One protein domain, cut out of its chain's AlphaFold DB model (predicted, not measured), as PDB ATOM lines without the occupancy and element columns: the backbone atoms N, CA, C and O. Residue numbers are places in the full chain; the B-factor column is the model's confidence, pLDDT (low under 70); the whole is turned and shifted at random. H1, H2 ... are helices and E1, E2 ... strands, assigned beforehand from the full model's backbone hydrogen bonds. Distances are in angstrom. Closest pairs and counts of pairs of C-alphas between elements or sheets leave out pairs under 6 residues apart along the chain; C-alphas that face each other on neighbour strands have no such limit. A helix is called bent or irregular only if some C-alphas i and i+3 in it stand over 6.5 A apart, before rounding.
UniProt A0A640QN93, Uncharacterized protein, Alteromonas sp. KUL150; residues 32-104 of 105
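AT A GLANCE: This is residues 32 to 104 of the 105 residues of an uncharacterized protein of Alteromonas sp. KUL150 (UniProt A0A640QN93). Two small halves sit side by side: a two-stranded hairpin, E1 and E2, with H1 packed on it, and a three-stranded sheet, E3, E4 and E5, with H2 over one face and H3 just grazing it. The longest axis runs from H1 to the turn between E4 and E5. The printed part has 73 residues with three named helices and five named strands, in the order E1, E2, H1, E3, H2, H3, E4, E5. The larger sheet has the order E3, E4, E5 and is mixed; the class is mixed, helices and strands. The whole is compact, with a radius of gyration of the C-alphas of 11.3 A, and rounded, spanning 31 by 26 by 20 A.

IN THESE COORDINATES: Residues 34 to 35 pair antiparallel with residues 40 to 41 of E1, which is residues 39 to 42, 9.6 A long, from C-alpha 39 at (-45.744, 15.458, -23.920). E2 is residues 45 to 48, 10.1 A long. H1 is residues 52 to 61, 14.3 A long. E3, residues 66 to 70, is 13.7 A long. H2, residues 71 to 78, is 11.3 A long and irregular: C-alphas 72 and 75 are 7.3 A apart. H3 is residues 81 to 86, 8.6 A long. E4, residues 90 to 94, is 13.7 A long. E5, residues 100 to 102, is 6.8 A long and ends with C-alpha 102 at (-35.090, -3.441, -30.067).

HOW THE PARTS SIT: E1 and E2 form an antiparallel hairpin at 150 degrees, with N 40 and O 47 within hydrogen-bond range at 2.8 A. The closest C-alphas of E2 and H1, those of Ile 47 and Leu 55, are 6.3 A apart. H1 is not on the larger sheet; it is near H3. E3, an edge strand, is parallel to the inner strand E4 at 27 degrees, with N 69 and O 92 at 2.9 A. H2 is on this sheet at a height over the sheet of 8.1 A, only just over E3, on which 3 of its 8 C-alphas fall; it runs along the strands, at 19 degrees to E3 on the local plane. E3, H2, H3 and E4 make a strand-helix-strand unit, two parallel neighbour strands with helices between, and its crossover is right-handed. H2 and H3 meet only through their link. H3 only grazes the sheet. E4 and E5 form an antiparallel hairpin at 146 degrees, with N 101 and O 93 at 2.8 A. E1 and E2 are apart from E3, E4 and E5. Every O i to N i+4 pair is within hydrogen-bond range in H1 and H3; in H2 it is 1 of 4, beside 3 of 5 O i to N i+3 pairs.

THE WHOLE: The two C-alphas farthest apart, those of Glu 53 and Glu 97, are 32.0 A apart. The printed part has no cut, and the seven links between its elements are tight. The mean pLDDT of the printed part is 92.5, and no printed residue is under 70.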
ATOM      1  N   LEU A  32     -41.239   7.703 -35.716       92.44
ATOM      2  CA  LEU A  32     -40.463   8.394 -34.693       92.44
ATOM      3  C   LEU A  32     -41.430   9.070 -33.718       92.44
ATOM      4  O   LEU A  32     -42.234   9.903 -34.136       92.44
ATOM      5  N   ILE A  33     -41.340   8.719 -32.440       93.88
ATOM      6  CA  ILE A  33     -42.026   9.421 -31.358       93.88
ATOM      7  C   ILE A  33     -40.978  10.284 -30.675       93.88
ATOM      8  O   ILE A  33     -39.981   9.775 -30.163       93.88
ATOM      9  N   MET A  34     -41.195  11.595 -30.689       91.00
ATOM     10  CA  MET A  34     -40.362  12.516 -29.922       91.00
ATOM     11  C   MET A  34     -41.019  12.772 -28.575       91.00
ATOM     12  O   MET A  34     -42.248  12.778 -28.473       91.00
ATOM     13  N   SER A  35     -40.213  13.018 -27.552       90.94
ATOM     14  CA  SER A  35     -40.712  13.391 -26.238       90.94
ATOM     15  C   SER A  35     -40.232  14.784 -25.846       90.94
ATOM     16  O   SER A  35     -39.119  15.195 -26.173       90.94
ATOM     17  N   THR A  36     -41.104  15.513 -25.163       90.06
ATOM     18  CA  THR A  36     -40.790  16.717 -24.392       90.06
ATOM     19  C   THR A  36     -40.953  16.395 -22.908       90.06
ATOM     20  O   THR A  36     -41.282  15.263 -22.553       90.06
ATOM     21  N   ASP A  37     -40.775  17.372 -22.021       88.50
ATOM     22  CA  ASP A  37     -40.929  17.149 -20.580       88.50
ATOM     23  C   ASP A  37     -42.323  16.599 -20.233       88.50
ATOM     24  O   ASP A  37     -42.439  15.593 -19.533       88.50
ATOM     25  N   THR A  38     -43.378  17.175 -20.819       91.31
ATOM     26  CA  THR A  38     -44.781  16.875 -20.483       91.31
ATOM     27  C   THR A  38     -45.557  16.163 -21.585       91.31
ATOM     28  O   THR A  38     -46.711  15.792 -21.381       91.31
ATOM     29  N   SER A  39     -44.987  15.971 -22.775       94.00
ATOM     30  CA  SER A  39     -45.744  15.458 -23.920       94.00
ATOM     31  C   SER A  39     -44.950  14.507 -24.813       94.00
ATOM     32  O   SER A  39     -43.721  14.433 -24.785       94.00
ATOM     33  N   TYR A  40     -45.686  13.780 -25.642       94.50
ATOM     34  CA  TYR A  40     -45.196  13.089 -26.821       94.50
ATOM     35  C   TYR A  40     -45.620  13.839 -28.078       94.50
ATOM     36  O   TYR A  40     -46.700  14.422 -28.121       94.50
ATOM     37  N   ILE A  41     -44.790  13.798 -29.113       94.06
ATOM     38  CA  ILE A  41     -45.135  14.283 -30.449       94.06
ATOM     39  C   ILE A  41     -45.266  13.066 -31.359       94.06
ATOM     40  O   ILE A  41     -44.288  12.365 -31.631       94.06
ATOM     41  N   VAL A  42     -46.487  12.825 -31.830       93.69
ATOM     42  CA  VAL A  42     -46.871  11.691 -32.674       93.69
ATOM     43  C   VAL A  42     -47.440  12.233 -33.976       93.69
ATOM     44  O   VAL A  42     -48.483  12.879 -33.977       93.69
ATOM     45  N   ALA A  43     -46.743  11.997 -35.093       88.50
ATOM     46  CA  ALA A  43     -47.145  12.473 -36.424       88.50
ATOM     47  C   ALA A  43     -47.471  13.988 -36.488       88.50
ATOM     48  O   ALA A  43     -48.336  14.411 -37.247       88.50
ATOM     49  N   GLY A  44     -46.766  14.801 -35.691       88.19
ATOM     50  CA  GLY A  44     -46.968  16.254 -35.598       88.19
ATOM     51  C   GLY A  44     -47.974  16.698 -34.530       88.19
ATOM     52  O   GLY A  44     -48.030  17.885 -34.222       88.19
ATOM     53  N   THR A  45     -48.709  15.771 -33.917       92.25
ATOM     54  CA  THR A  45     -49.657  16.059 -32.835       92.25
ATOM     55  C   THR A  45     -48.980  15.923 -31.478       92.25
ATOM     56  O   THR A  45     -48.356  14.901 -31.193       92.25
ATOM     57  N   GLN A  46     -49.128  16.940 -30.628       96.19
ATOM     58  CA  GLN A  46     -48.669  16.908 -29.243       96.19
ATOM     59  C   GLN A  46     -49.715  16.238 -28.341       96.19
ATOM     60  O   GLN A  46     -50.900  16.555 -28.414       96.19
ATOM     61  N   ILE A  47     -49.272  15.314 -27.493       95.62
ATOM     62  CA  ILE A  47     -50.116  14.495 -26.619       95.62
ATOM     63  C   ILE A  47     -49.528  14.520 -25.216       95.62
ATOM     64  O   ILE A  47     -48.354  14.202 -25.047       95.62
ATOM     65  N   ASP A  48     -50.327  14.872 -24.214       93.88
ATOM     66  CA  ASP A  48     -49.884  14.873 -22.819       93.88
ATOM     67  C   ASP A  48     -49.448  13.469 -22.373       93.88
ATOM     68  O   ASP A  48     -50.139  12.479 -22.626       93.88
ATOM     69  N   LYS A  49     -48.300  13.381 -21.696       91.06
ATOM     70  CA  LYS A  49     -47.775  12.124 -21.155       91.06
ATOM     71  C   LYS A  49     -48.751  11.469 -20.183       91.06
ATOM     72  O   LYS A  49     -48.928  10.261 -20.254       91.06
ATOM     73  N   ALA A  50     -49.433  12.243 -19.343       90.94
ATOM     74  CA  ALA A  50     -50.418  11.733 -18.394       90.94
ATOM     75  C   ALA A  50     -51.639  11.090 -19.079       90.94
ATOM     76  O   ALA A  50     -52.385  10.355 -18.434       90.94
ATOM     77  N   ASN A  51     -51.843  11.327 -20.380       92.00
ATOM     78  CA  ASN A  51     -52.957  10.783 -21.143       92.00
ATOM     79  C   ASN A  51     -52.523   9.612 -22.046       92.00
ATOM     80  O   ASN A  51     -52.451   9.718 -23.275       92.00
ATOM     81  N   GLY A  52     -52.257   8.463 -21.418       89.94
ATOM     82  CA  GLY A  52     -51.871   7.236 -22.122       89.94
ATOM     83  C   GLY A  52     -52.915   6.746 -23.135       89.94
ATOM     84  O   GLY A  52     -52.548   6.219 -24.183       89.94
ATOM     85  N   GLU A  53     -54.208   6.968 -22.883       91.94
ATOM     86  CA  GLU A  53     -55.279   6.593 -23.815       91.94
ATOM     87  C   GLU A  53     -55.223   7.420 -25.107       91.94
ATOM     88  O   GLU A  53     -55.262   6.859 -26.207       91.94
ATOM     89  N   ALA A  54     -55.042   8.740 -24.989       94.31
ATOM     90  CA  ALA A  54     -54.862   9.615 -26.145       94.31
ATOM     91  C   ALA A  54     -53.609   9.245 -26.948       94.31
ATOM     92  O   ALA A  54     -53.649   9.253 -28.180       94.31
ATOM     93  N   LEU A  55     -52.521   8.854 -26.270       94.88
ATOM     94  CA  LEU A  55     -51.320   8.355 -26.936       94.88
ATOM     95  C   LEU A  55     -51.620   7.097 -27.755       94.88
ATOM     96  O   LEU A  55     -51.285   7.050 -28.937       94.88
ATOM     97  N   MET A  56     -52.274   6.094 -27.165       94.38
ATOM     98  CA  MET A  56     -52.613   4.853 -27.873       94.38
ATOM     99  C   MET A  56     -53.516   5.107 -29.078       94.38
ATOM    100  O   MET A  56     -53.263   4.565 -30.152       94.38
ATOM    101  N   SER A  57     -54.531   5.959 -28.912       94.69
ATOM    102  CA  SER A  57     -55.440   6.348 -29.992       94.69
ATOM    103  C   SER A  57     -54.689   7.026 -31.141       94.69
ATOM    104  O   SER A  57     -54.837   6.646 -32.304       94.69
ATOM    105  N   ALA A  58     -53.799   7.972 -30.832       94.81
ATOM    106  CA  ALA A  58     -52.999   8.642 -31.848       94.81
ATOM    107  C   ALA A  58     -52.049   7.686 -32.578       94.81
ATOM    108  O   ALA A  58     -51.926   7.770 -33.800       94.81
ATOM    109  N   LEU A  59     -51.404   6.763 -31.857       95.12
ATOM    110  CA  LEU A  59     -50.545   5.743 -32.457       95.12
ATOM    111  C   LEU A  59     -51.342   4.821 -33.387       95.12
ATOM    112  O   LEU A  59     -50.905   4.586 -34.517       95.12
ATOM    113  N   ASP A  60     -52.526   4.370 -32.966       93.88
ATOM    114  CA  ASP A  60     -53.394   3.517 -33.783       93.88
ATOM    115  C   ASP A  60     -53.826   4.249 -35.068       93.88
ATOM    116  O   ASP A  60     -53.757   3.668 -36.155       93.88
ATOM    117  N   ASN A  61     -54.137   5.548 -34.979       93.88
ATOM    118  CA  ASN A  61     -54.495   6.390 -36.128       93.88
ATOM    119  C   ASN A  61     -53.361   6.546 -37.154       93.88
ATOM    120  O   ASN A  61     -53.628   6.787 -38.331       93.88
ATOM    121  N   THR A  62     -52.092   6.386 -36.755       91.75
ATOM    122  CA  THR A  62     -50.974   6.411 -37.717       91.75
ATOM    123  C   THR A  62     -50.899   5.155 -38.589       91.75
ATOM    124  O   THR A  62     -50.213   5.157 -39.615       91.75
ATOM    125  N   GLY A  63     -51.523   4.051 -38.158       91.25
ATOM    126  CA  GLY A  63     -51.375   2.731 -38.773       91.25
ATOM    127  C   GLY A  63     -49.958   2.142 -38.684       91.25
ATOM    128  O   GLY A  63     -49.677   1.117 -39.308       91.25
ATOM    129  N   ARG A  64     -49.030   2.765 -37.942       91.62
ATOM    130  CA  ARG A  64     -47.639   2.312 -37.800       91.62
ATOM    131  C   ARG A  64     -47.467   1.514 -36.515       91.62
ATOM    132  O   ARG A  64     -47.621   2.049 -35.428       91.62
ATOM    133  N   LYS A  65     -47.061   0.247 -36.632       93.31
ATOM    134  CA  LYS A  65     -46.799  -0.621 -35.466       93.31
ATOM    135  C   LYS A  65     -45.345  -0.628 -34.994       93.31
ATOM    136  O   LYS A  65     -45.068  -1.050 -33.878       93.31
ATOM    137  N   LYS A  66     -44.413  -0.122 -35.806       94.19
ATOM    138  CA  LYS A  66     -43.002   0.039 -35.436       94.19
ATOM    139  C   LYS A  66     -42.771   1.430 -34.851       94.19
ATOM    140  O   LYS A  66     -42.789   2.406 -35.597       94.19
ATOM    141  N   LEU A  67     -42.537   1.502 -33.547       94.81
ATOM    142  CA  LEU A  67     -42.286   2.732 -32.800       94.81
ATOM    143  C   LEU A  67     -40.784   2.893 -32.570       94.81
ATOM    144  O   LEU A  67     -40.112   1.941 -32.178       94.81
ATOM    145  N   ILE A  68     -40.254   4.082 -32.829       94.31
ATOM    146  CA  ILE A  68     -38.839   4.416 -32.665       94.31
ATOM    147  C   ILE A  68     -38.756   5.647 -31.771       94.31
ATOM    148  O   ILE A  68     -39.416   6.641 -32.057       94.31
ATOM    149  N   VAL A  69     -37.935   5.596 -30.728       94.62
ATOM    150  CA  VAL A  69     -37.670   6.732 -29.828       94.62
ATOM    151  C   VAL A  69     -36.179   6.961 -29.639       94.62
ATOM    152  O   VAL A  69     -35.364   6.164 -30.094       94.62
ATOM    153  N   ILE A  70     -35.798   8.049 -28.980       92.44
ATOM    154  CA  ILE A  70     -34.419   8.252 -28.523       92.44
ATOM    155  C   ILE A  70     -34.288   7.615 -27.133       92.44
ATOM    156  O   ILE A  70     -35.236   7.651 -26.355       92.44
ATOM    157  N   GLU A  71     -33.132   7.025 -26.821       90.50
ATOM    158  CA  GLU A  71     -32.856   6.318 -25.557       90.50
ATOM    159  C   GLU A  71     -33.325   7.076 -24.311       90.50
ATOM    160  O   GLU A  71     -34.028   6.512 -23.482       90.50
ATOM    161  N   LYS A  72     -33.026   8.376 -24.227       87.81
ATOM    162  CA  LYS A  72     -33.414   9.232 -23.093       87.81
ATOM    163  C   LYS A  72     -34.931   9.325 -22.855       87.81
ATOM    164  O   LYS A  72     -35.356   9.659 -21.758       87.81
ATOM    165  N   ASP A  73     -35.739   9.054 -23.879       87.69
ATOM    166  CA  ASP A  73     -37.192   9.241 -23.865       87.69
ATOM    167  C   ASP A  73     -37.947   7.915 -23.652       87.69
ATOM    168  O   ASP A  73     -39.179   7.884 -23.634       87.69
ATOM    169  N   ILE A  74     -37.222   6.797 -23.516       90.31
ATOM    170  CA  ILE A  74     -37.820   5.460 -23.505       90.31
ATOM    171  C   ILE A  74     -38.496   5.107 -22.181       90.31
ATOM    172  O   ILE A  74     -39.476   4.365 -22.186       90.31
ATOM    173  N   GLU A  75     -37.997   5.619 -21.053       88.25
ATOM    174  CA  GLU A  75     -38.391   5.155 -19.716       88.25
ATOM    175  C   GLU A  75     -39.898   5.246 -19.494       88.25
ATOM    176  O   GLU A  75     -40.529   4.282 -19.058       88.25
ATOM    177  N   TYR A  76     -40.503   6.373 -19.870       84.44
ATOM    178  CA  TYR A  76     -41.936   6.557 -19.688       84.44
ATOM    179  C   TYR A  76     -42.757   5.651 -20.622       84.44
ATOM    180  O   TYR A  76     -43.790   5.122 -20.216       84.44
ATOM    181  N   LEU A  77     -42.275   5.365 -21.835       89.44
ATOM    182  CA  LEU A  77     -42.923   4.416 -22.749       89.44
ATOM    183  C   LEU A  77     -42.865   2.973 -22.238       89.44
ATOM    184  O   LEU A  77     -43.784   2.200 -22.503       89.44
ATOM    185  N   LEU A  78     -41.837   2.603 -21.469       91.25
ATOM    186  CA  LEU A  78     -41.760   1.271 -20.861       91.25
ATOM    187  C   LEU A  78     -42.877   1.027 -19.840       91.25
ATOM    188  O   LEU A  78     -43.281  -0.121 -19.661       91.25
ATOM    189  N   THR A  79     -43.442   2.079 -19.238       90.88
ATOM    190  CA  THR A  79     -44.622   1.945 -18.362       90.88
ATOM    191  C   THR A  79     -45.861   1.444 -19.116       90.88
ATOM    192  O   THR A  79     -46.738   0.819 -18.526       90.88
ATOM    193  N   LEU A  80     -45.906   1.640 -20.439       90.62
ATOM    194  CA  LEU A  80     -46.998   1.230 -21.327       90.62
ATOM    195  C   LEU A  80     -46.699  -0.091 -22.058       90.62
ATOM    196  O   LEU A  80     -47.419  -0.458 -22.989       90.62
ATOM    197  N   ARG A  81     -45.653  -0.825 -21.646       92.75
ATOM    198  CA  ARG A  81     -45.181  -2.063 -22.294       92.75
ATOM    199  C   ARG A  81     -46.307  -3.053 -22.593       92.75
ATOM    200  O   ARG A  81     -46.445  -3.483 -23.736       92.75
ATOM    201  N   GLU A  82     -47.128  -3.386 -21.600       93.88
ATOM    202  CA  GLU A  82     -48.198  -4.382 -21.770       93.88
ATOM    203  C   GLU A  82     -49.272  -3.921 -22.766       93.88
ATOM    204  O   GLU A  82     -49.792  -4.720 -23.549       93.88
ATOM    205  N   GLN A  83     -49.562  -2.617 -22.807       93.81
ATOM    206  CA  GLN A  83     -50.500  -2.044 -23.774       93.81
ATOM    207  C   GLN A  83     -49.928  -2.126 -25.192       93.81
ATOM    208  O   GLN A  83     -50.625  -2.538 -26.123       93.81
ATOM    209  N   PHE A  84     -48.641  -1.799 -25.350       95.00
ATOM    210  CA  PHE A  84     -47.945  -1.921 -26.627       95.00
ATOM    211  C   PHE A  84     -47.927  -3.358 -27.134       95.00
ATOM    212  O   PHE A  84     -48.287  -3.600 -28.287       95.00
ATOM    213  N   LYS A  85     -47.588  -4.312 -26.264       94.50
ATOM    214  CA  LYS A  85     -47.597  -5.742 -26.575       94.50
ATOM    215  C   LYS A  85     -48.977  -6.216 -27.023       94.50
ATOM    216  O   LYS A  85     -49.106  -6.804 -28.092       94.50
ATOM    217  N   THR A  86     -50.016  -5.889 -26.254       95.19
ATOM    218  CA  THR A  86     -51.405  -6.279 -26.552       95.19
ATOM    219  C   THR A  86     -51.889  -5.712 -27.888       95.19
ATOM    220  O   THR A  86     -52.587  -6.389 -28.638       95.19
ATOM    221  N   LYS A  87     -51.488  -4.481 -28.230       93.81
ATOM    222  CA  LYS A  87     -51.852  -3.821 -29.497       93.81
ATOM    223  C   LYS A  87     -50.919  -4.156 -30.673       93.81
ATOM    224  O   LYS A  87     -51.078  -3.570 -31.753       93.81
ATOM    225  N   GLY A  88     -49.965  -5.073 -30.486       94.19
ATOM    226  CA  GLY A  88     -49.054  -5.550 -31.530       94.19
ATOM    227  C   GLY A  88     -47.998  -4.532 -31.963       94.19
ATOM    228  O   GLY A  88     -47.544  -4.566 -33.107       94.19
ATOM    229  N   TYR A  89     -47.629  -3.597 -31.089       95.31
ATOM    230  CA  TYR A  89     -46.535  -2.668 -31.348       95.31
ATOM    231  C   TYR A  89     -45.175  -3.341 -31.156       95.31
ATOM    232  O   TYR A  89     -45.013  -4.270 -30.371       95.31
ATOM    233  N   SER A  90     -44.173  -2.835 -31.866       94.81
ATOM    234  CA  SER A  90     -42.759  -3.123 -31.637       94.81
ATOM    235  C   SER A  90     -42.054  -1.821 -31.281       94.81
ATOM    236  O   SER A  90     -42.156  -0.854 -32.036       94.81
ATOM    237  N   LEU A  91     -41.345  -1.793 -30.153       95.50
ATOM    238  CA  LEU A  91     -40.647  -0.605 -29.664       95.50
ATOM    239  C   LEU A  91     -39.140  -0.729 -29.901       95.50
ATOM    240  O   LEU A  91     -38.524  -1.751 -29.604       95.50
ATOM    241  N   PHE A  92     -38.553   0.336 -30.428       94.88
ATOM    242  CA  PHE A  92     -37.125   0.480 -30.662       94.88
ATOM    243  C   PHE A  92     -36.649   1.808 -30.084       94.88
ATOM    244  O   PHE A  92     -37.399   2.784 -30.082       94.88
ATOM    245  N   TYR A  93     -35.388   1.869 -29.673       94.88
ATOM    246  CA  TYR A  93     -34.740   3.126 -29.321       94.88
ATOM    247  C   TYR A  93     -33.440   3.335 -30.092       94.88
ATOM    248  O   TYR A  93     -32.793   2.378 -30.514       94.88
ATOM    249  N   ILE A  94     -33.085   4.600 -30.290       93.81
ATOM    250  CA  ILE A  94     -31.812   5.049 -30.843       93.81
ATOM    251  C   ILE A  94     -30.916   5.412 -29.663       93.81
ATOM    252  O   ILE A  94     -31.249   6.332 -28.911       93.81
ATOM    253  N   ASP A  95     -29.818   4.681 -29.490       93.25
ATOM    254  CA  ASP A  95     -28.845   4.956 -28.432       93.25
ATOM    255  C   ASP A  95     -27.948   6.162 -28.747       93.25
ATOM    256  O   ASP A  95     -27.954   6.714 -29.854       93.25
ATOM    257  N   SER A  96     -27.167   6.585 -27.754       91.75
ATOM    258  CA  SER A  96     -26.176   7.666 -27.897       91.75
ATOM    259  C   SER A  96     -25.157   7.452 -29.033       91.75
ATOM    260  O   SER A  96     -24.658   8.424 -29.603       91.75
ATOM    261  N   GLU A  97     -24.902   6.203 -29.430       95.38
ATOM    262  CA  GLU A  97     -24.025   5.828 -30.547       95.38
ATOM    263  C   GLU A  97     -24.767   5.752 -31.895       95.38
ATOM    264  O   GLU A  97     -24.214   5.289 -32.896       95.38
ATOM    265  N   ARG A  98     -26.016   6.236 -31.945       88.75
ATOM    266  CA  ARG A  98     -26.908   6.238 -33.117       88.75
ATOM    267  C   ARG A  98     -27.268   4.840 -33.622       88.75
ATOM    268  O   ARG A  98     -27.604   4.671 -34.796       88.75
ATOM    269  N   ARG A  99     -27.234   3.829 -32.754       91.50
ATOM    270  CA  ARG A  99     -27.647   2.461 -33.078       91.50
ATOM    271  C   ARG A  99     -29.103   2.256 -32.697       91.50
ATOM    272  O   ARG A  99     -29.553   2.693 -31.643       91.50
ATOM    273  N   VAL A 100     -29.835   1.548 -33.552       91.25
ATOM    274  CA  VAL A 100     -31.225   1.168 -33.279       91.25
ATOM    275  C   VAL A 100     -31.237  -0.152 -32.516       91.25
ATOM    276  O   VAL A 100     -30.764  -1.167 -33.027       91.25
ATOM    277  N   LYS A 101     -31.808  -0.149 -31.314       93.81
ATOM    278  CA  LYS A 101     -31.950  -1.322 -30.449       93.81
ATOM    279  C   LYS A 101     -33.421  -1.661 -30.255       93.81
ATOM    280  O   LYS A 101     -34.253  -0.777 -30.062       93.81
ATOM    281  N   ALA A 102     -33.745  -2.948 -30.335       93.38
ATOM    282  CA  ALA A 102     -35.090  -3.441 -30.067       93.38
ATOM    283  C   ALA A 102     -35.328  -3.544 -28.558       93.38
ATOM    284  O   ALA A 102     -34.447  -3.968 -27.811       93.38
ATOM    285  N   VAL A 103     -36.534  -3.194 -28.126       93.38
ATOM    286  CA  VAL A 103     -37.007  -3.421 -26.762       93.38
ATOM    287  C   VAL A 103     -37.823  -4.703 -26.747       93.38
ATOM    288  O   VAL A 103     -38.742  -4.865 -27.549       93.38
ATOM    289  N   SER A 104     -37.524  -5.604 -25.813       89.94
ATOM    290  CA  SER A 104     -38.419  -6.729 -25.535       89.94
ATOM    291  C   SER A 104     -39.685  -6.188 -24.873       89.94
ATOM    292  O   SER A 104     -39.590  -5.590 -23.798       89.94
TER     293      SER A 104